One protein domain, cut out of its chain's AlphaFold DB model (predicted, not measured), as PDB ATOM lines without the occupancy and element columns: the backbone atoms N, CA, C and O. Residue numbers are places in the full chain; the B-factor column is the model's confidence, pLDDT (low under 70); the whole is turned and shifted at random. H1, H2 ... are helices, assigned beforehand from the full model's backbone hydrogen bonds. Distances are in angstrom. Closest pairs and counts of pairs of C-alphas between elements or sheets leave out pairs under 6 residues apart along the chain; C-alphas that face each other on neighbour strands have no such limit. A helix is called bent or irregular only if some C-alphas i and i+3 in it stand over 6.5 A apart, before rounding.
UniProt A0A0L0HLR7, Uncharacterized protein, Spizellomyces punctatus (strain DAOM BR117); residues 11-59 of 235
ATOM      1  N   GLU A  11      -5.530  28.815  25.148       76.81
ATOM      2  CA  GLU A  11      -4.476  29.246  24.224       76.81
ATOM      3  C   GLU A  11      -3.912  30.624  24.603       76.81
ATOM      4  O   GLU A  11      -2.698  30.823  24.597       76.81
ATOM      5  N   GLU A  12      -4.773  31.574  24.975       77.88
ATOM      6  CA  GLU A  12      -4.343  32.903  25.423       77.88
ATOM      7  C   GLU A  12      -3.608  32.853  26.769       77.88
ATOM      8  O   GLU A  12      -2.657  33.605  26.971       77.88
ATOM      9  N   SER A  13      -4.005  31.949  27.668       79.50
ATOM     10  CA  SER A  13      -3.338  31.734  28.959       79.50
ATOM     11  C   SER A  13      -1.950  31.113  28.783       79.50
ATOM     12  O   SER A  13      -0.987  31.582  29.380       79.50
ATOM     13  N   GLU A  14      -1.820  30.101  27.923       80.56
ATOM     14  CA  GLU A  14      -0.529  29.483  27.596       80.56
ATOM     15  C   GLU A  14       0.426  30.493  26.945       80.56
ATOM     16  O   GLU A  14       1.602  30.576  27.302       80.56
ATOM     17  N   LEU A  15      -0.094  31.317  26.034       78.75
ATOM     18  CA  LEU A  15       0.683  32.365  25.384       78.75
ATOM     19  C   LEU A  15       1.102  33.467  26.361       78.75
ATOM     20  O   LEU A  15       2.220  33.973  26.268       78.75
ATOM     21  N   LEU A  16       0.234  33.824  27.311       78.31
ATOM     22  CA  LEU A  16       0.558  34.769  28.374       78.31
ATOM     23  C   LEU A  16       1.703  34.236  29.244       78.31
ATOM     24  O   LEU A  16       2.658  34.969  29.494       78.31
ATOM     25  N   GLU A  17       1.654  32.967  29.647       81.12
ATOM     26  CA  GLU A  17       2.739  32.315  30.389       81.12
ATOM     27  C   GLU A  17       4.044  32.299  29.577       81.12
ATOM     28  O   GLU A  17       5.084  32.736  30.076       81.12
ATOM     29  N   GLU A  18       4.008  31.915  28.294       78.50
ATOM     30  CA  GLU A  18       5.185  31.995  27.412       78.50
ATOM     31  C   GLU A  18       5.718  33.439  27.308       78.50
ATOM     32  O   GLU A  18       6.934  33.648  27.349       78.50
ATOM     33  N   MET A  19       4.854  34.458  27.262       77.75
ATOM     34  CA  MET A  19       5.268  35.865  27.279       77.75
ATOM     35  C   MET A  19       5.927  36.276  28.602       77.75
ATOM     36  O   MET A  19       6.927  36.999  28.584       77.75
ATOM     37  N   TRP A  20       5.427  35.809  29.747       76.38
ATOM     38  CA  TRP A  20       6.039  36.075  31.054       76.38
ATOM     39  C   TRP A  20       7.428  35.445  31.191       76.38
ATOM     40  O   TRP A  20       8.303  36.024  31.838       76.38
ATOM     41  N   THR A  21       7.694  34.328  30.505       77.62
ATOM     42  CA  THR A  21       9.035  33.711  30.476       77.62
ATOM     43  C   THR A  21      10.070  34.482  29.651       77.62
ATOM     44  O   THR A  21      11.262  34.165  29.701       77.62
ATOM     45  N   LEU A  22       9.666  35.522  28.907       72.44
ATOM     46  CA  LEU A  22      10.568  36.286  28.041       72.44
ATOM     47  C   LEU A  22      11.679  37.028  28.803       72.44
ATOM     48  O   LEU A  22      12.593  37.528  28.146       72.44
ATOM     49  N   ASN A  23      11.658  37.048  30.145       67.88
ATOM     50  CA  ASN A  23      12.607  37.773  30.997       67.88
ATOM     51  C   ASN A  23      12.800  39.201  30.481       67.88
ATOM     52  O   ASN A  23      13.916  39.652  30.212       67.88
ATOM     53  N   LEU A  24      11.677  39.899  30.292       67.56
ATOM     54  CA  LEU A  24      11.705  41.330  30.034       67.56
ATOM     55  C   LEU A  24      12.493  41.988  31.176       67.56
ATOM     56  O   LEU A  24      12.266  41.625  32.335       67.56
ATOM     57  N   PRO A  25      13.412  42.926  30.885       65.94
ATOM     58  CA  PRO A  25      14.114  43.677  31.912       65.94
ATOM     59  C   PRO A  25      13.124  44.671  32.523       65.94
ATOM     60  O   PRO A  25      13.178  45.874  32.270       65.94
ATOM     61  N   PHE A  26      12.153  44.145  33.270       63.62
ATOM     62  CA  PHE A  26      11.256  44.939  34.075       63.62
ATOM     63  C   PHE A  26      12.139  45.658  35.090       63.62
ATOM     64  O   PHE A  26      12.828  44.995  35.869       63.62
ATOM     65  N   PRO A  27      12.199  46.994  35.044       58.28
ATOM     66  CA  PRO A  27      12.893  47.719  36.088       58.28
ATOM     67  C   PRO A  27      12.286  47.376  37.452       58.28
ATOM     68  O   PRO A  27      11.089  47.090  37.547       58.28
ATOM     69  N   ASP A  28      13.108  47.452  38.504       61.56
ATOM     70  CA  ASP A  28      12.616  47.476  39.884       61.56
ATOM     71  C   ASP A  28      11.449  48.469  40.005       61.56
ATOM     72  O   ASP A  28      11.419  49.475  39.289       61.56
ATOM     73  N   GLN A  29      10.511  48.208  40.924       59.28
ATOM     74  CA  GLN A  29       9.265  48.981  41.086       59.28
ATOM     75  C   GLN A  29       9.469  50.511  41.156       59.28
ATOM     76  O   GLN A  29       8.547  51.267  40.854       59.28
ATOM     77  N   ASP A  30      10.679  50.965  41.488       61.06
ATOM     78  CA  ASP A  30      11.070  52.370  41.607       61.06
ATOM     79  C   ASP A  30      11.399  53.082  40.279       61.06
ATOM     80  O   ASP A  30      11.441  54.315  40.242       61.06
ATOM     81  N   LYS A  31      11.641  52.365  39.172       64.56
ATOM     82  CA  LYS A  31      11.960  52.978  37.867       64.56
ATOM     83  C   LYS A  31      10.833  52.725  36.861       64.56
ATOM     84  O   LYS A  31      10.574  51.578  36.513       64.56
ATOM     85  N   PRO A  32      10.189  53.769  36.306       74.69
ATOM     86  CA  PRO A  32       9.160  53.585  35.289       74.69
ATOM     87  C   PRO A  32       9.709  52.835  34.068       74.69
ATOM     88  O   PRO A  32      10.767  53.193  33.546       74.69
ATOM     89  N   LEU A  33       8.969  51.842  33.561       72.81
ATOM     90  CA  LEU A  33       9.317  51.105  32.336       72.81
ATOM     91  C   LEU A  33       9.671  52.057  31.184       72.81
ATOM     92  O   LEU A  33      10.708  51.893  30.549       72.81
ATOM     93  N   ALA A  34       8.866  53.107  30.994       70.12
ATOM     94  CA  ALA A  34       9.091  54.131  29.975       70.12
ATOM     95  C   ALA A  34      10.482  54.782  30.076       70.12
ATOM     96  O   ALA A  34      11.143  54.991  29.062       70.12
ATOM     97  N   TYR A  35      10.966  55.052  31.291       76.75
ATOM     98  CA  TYR A  35      12.291  55.635  31.507       76.75
ATOM     99  C   TYR A  35      13.411  54.661  31.117       76.75
ATOM    100  O   TYR A  35      14.366  55.053  30.451       76.75
ATOM    101  N   SER A  36      13.257  53.379  31.452       74.56
ATOM    102  CA  SER A  36      14.246  52.338  31.135       74.56
ATOM    103  C   SER A  36      14.341  52.061  29.634       74.56
ATOM    104  O   SER A  36      15.446  51.978  29.106       74.56
ATOM    105  N   VAL A  37      13.201  52.024  28.928       74.12
ATOM    106  CA  VAL A  37      13.167  51.931  27.455       74.12
ATOM    107  C   VAL A  37      13.859  53.131  26.803       74.12
ATOM    108  O   VAL A  37      14.494  52.985  25.763       74.12
ATOM    109  N   THR A  38      13.769  54.314  27.416       71.94
ATOM    110  CA  THR A  38      14.388  55.532  26.874       71.94
ATOM    111  C   THR A  38      15.909  55.537  27.054       71.94
ATOM    112  O   THR A  38      16.624  56.004  26.171       71.94
ATOM    113  N   ILE A  39      16.414  55.040  28.190       78.19
ATOM    114  CA  ILE A  39      17.857  55.027  28.485       78.19
ATOM    115  C   ILE A  39      18.585  53.932  27.712       78.19
ATOM    116  O   ILE A  39      19.651  54.193  27.158       78.19
ATOM    117  N   ASP A  40      18.041  52.716  27.708       77.75
ATOM    118  CA  ASP A  40      18.678  51.562  27.076       77.75
ATOM    119  C   ASP A  40      17.645  50.719  26.313       77.75
ATOM    120  O   ASP A  40      17.216  49.656  26.770       77.75
ATOM    121  N   PRO A  41      17.224  51.181  25.124       76.62
ATOM    122  CA  PRO A  41      16.276  50.440  24.301       76.62
ATOM    123  C   PRO A  41      16.843  49.095  23.817       76.62
ATOM    124  O   PRO A  41      16.077  48.170  23.545       76.62
ATOM    125  N   LEU A  42      18.173  48.953  23.721       79.19
ATOM    126  CA  LEU A  42      18.810  47.727  23.236       79.19
ATOM    127  C   LEU A  42      18.724  46.583  24.250       79.19
ATOM    128  O   LEU A  42      18.654  45.426  23.831       79.19
ATOM    129  N   ALA A  43      18.620  46.875  25.548       81.12
ATOM    130  CA  ALA A  43      18.358  45.860  26.571       81.12
ATOM    131  C   ALA A  43      17.056  45.070  26.321       81.12
ATOM    132  O   ALA A  43      16.959  43.901  26.690       81.12
ATOM    133  N   PHE A  44      16.068  45.674  25.650       78.88
ATOM    134  CA  PHE A  44      14.779  45.045  25.340       78.88
ATOM    135  C   PHE A  44      14.789  44.259  24.020       78.88
ATOM    136  O   PHE A  44      13.869  43.483  23.751       78.88
ATOM    137  N   PHE A  45      15.825  44.420  23.191       76.56
ATOM    138  CA  PHE A  45      15.905  43.814  21.861       76.56
ATOM    139  C   PHE A  45      15.767  42.276  21.866       76.56
ATOM    140  O   PHE A  45      14.961  41.762  21.085       76.56
ATOM    141  N   PRO A  46      16.436  41.514  22.761       81.19
ATOM    142  CA  PRO A  46      16.284  40.057  22.800       81.19
ATOM    143  C   PRO A  46      14.849  39.603  23.094       81.19
ATOM    144  O   PRO A  46      14.383  38.617  22.520       81.19
ATOM    145  N   ALA A  47      14.135  40.330  23.957       77.94
ATOM    146  CA  ALA A  47      12.748  40.027  24.286       77.94
ATOM    147  C   ALA A  47      11.818  40.287  23.090       77.94
ATOM    148  O   ALA A  47      10.953  39.462  22.802       77.94
ATOM    149  N   TYR A  48      12.051  41.364  22.329       76.81
ATOM    150  CA  TYR A  48      11.321  41.629  21.085       76.81
ATOM    151  C   TYR A  48      11.543  40.549  20.022       76.81
ATOM    152  O   TYR A  48      10.582  40.130  19.377       76.81
ATOM    153  N   CYS A  49      12.776  40.060  19.848       77.69
ATOM    154  CA  CYS A  49      13.056  38.964  18.916       77.69
ATOM    155  C   CYS A  49      12.275  37.700  19.282       77.69
ATOM    156  O   CYS A  49      11.647  37.090  18.420       77.69
ATOM    157  N   ARG A  50      12.260  37.337  20.568       79.25
ATOM    158  CA  ARG A  50      11.525  36.165  21.058       79.25
ATOM    159  C   ARG A  50      10.009  36.326  20.918       79.25
ATOM    160  O   ARG A  50       9.350  35.394  20.471       79.25
ATOM    161  N   LEU A  51       9.470  37.511  21.215       78.75
ATOM    162  CA  LEU A  51       8.054  37.820  20.999       78.75
ATOM    163  C   LEU A  51       7.674  37.692  19.514       78.75
ATOM    164  O   LEU A  51       6.641  37.117  19.181       78.75
ATOM    165  N   SER A  52       8.539  38.165  18.612       77.56
ATOM    166  CA  SER A  52       8.343  38.002  17.168       77.56
ATOM    167  C   SER A  52       8.315  36.527  16.757       77.56
ATOM    168  O   SER A  52       7.467  36.141  15.955       77.56
ATOM    169  N   SER A  53       9.201  35.692  17.312       79.44
ATOM    170  CA  SER A  53       9.204  34.244  17.058       79.44
ATOM    171  C   SER A  53       7.952  33.546  17.594       79.44
ATOM    172  O   SER A  53       7.421  32.659  16.930       79.44
ATOM    173  N   LEU A  54       7.440  33.962  18.758       79.88
ATOM    174  CA  LEU A  54       6.171  33.463  19.299       79.88
ATOM    175  C   LEU A  54       4.997  33.807  18.379       79.88
ATOM    176  O   LEU A  54       4.177  32.947  18.065       79.88
ATOM    177  N   TYR A  55       4.947  35.037  17.865       76.31
ATOM    178  CA  TYR A  55       3.899  35.440  16.926       76.31
ATOM    179  C   TYR A  55       3.938  34.593  15.648       76.31
ATOM    180  O   TYR A  55       2.888  34.187  15.157       76.31
ATOM    181  N   GLU A  56       5.134  34.280  15.138       79.69
ATOM    182  CA  GLU A  56       5.302  33.372  13.997       79.69
ATOM    183  C   GLU A  56       4.822  31.947  14.307       79.69
ATOM    184  O   GLU A  56       4.072  31.381  13.511       79.69
ATOM    185  N   LYS A  57       5.191  31.393  15.470       81.81
ATOM    186  CA  LYS A  57       4.791  30.046  15.919       81.81
ATOM    187  C   LYS A  57       3.271  29.887  15.979       81.81
ATOM    188  O   LYS A  57       2.748  28.876  15.522       81.81
ATOM    189  N   HIS A  58       2.571  30.886  16.507       79.75
ATOM    190  CA  HIS A  58       1.116  30.849  16.668       79.75
ATOM    191  C   HIS A  58       0.348  31.387  15.447       79.75
ATOM    192  O   HIS A  58      -0.873  31.511  15.483       79.75
ATOM    193  N   GLY A  59       1.038  31.713  14.347       77.00
ATOM    194  CA  GLY A  59       0.402  32.208  13.123       77.00
ATOM    195  C   GLY A  59      -0.209  33.608  13.254       77.00
ATOM    196  O   GLY A  59      -0.986  34.027  12.392       77.00
TER     197      GLY A  59
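This is residues 11 to 59 of the 235 residues of an uncharacterized protein of Spizellomyces punctatus (strain DAOM BR117) (UniProt A0A0L0HLR7). A loose, elongated fold: H1 and a long link run out along the longest axis, short H2 makes the turn at the far end, and long H3 folds back alongside. The printed part has 49 residues with three named helices, in the order H1, H2, H3, and no named strand; the class is all helix. The radius of gyration of the C-alphas is 12.3 A, and the spans are 33 by 20 by 13 A.

H1, residues 11 to 20, is close to but not clearly touching H3, residues 41 to 57; their closest C-alphas, Met 19 and Leu 51, are 7.1 A apart. They run opposite ways at a shallow tilt of 24 degrees. H2, residues 33 to 39, is apart from H1. H2 and H3 are close but not clearly touching, the closest C-alphas being those of Val 37 and Phe 44, 7.4 A apart, at a steep tilt of 58 degrees, opposite ways. Every O i to N i+4 pair is within hydrogen-bond range in H1 and H2, and 10 of 13 in H3.

H1 begins at C-alpha 11 (-4.476, 29.246, 24.224) and is 14.3 A long; H2 is 10.2 A. H3, 24.9 A long, ends at C-alpha 57 (4.791, 30.046, 15.919); it has a kink of 28 degrees near residue 48 and is irregular, C-alphas 43 and 46 being 7.2 A apart.

The C-alphas of Asp 30 and Gly 59, the two farthest apart, are 36.5 A apart. The printed part has no cut. The link from H1 to H2 is long, 12 residues, and that from H2 to H3 is tight. Residues 23 to 31 have pLDDT under 70; the mean of the printed part is 74.9.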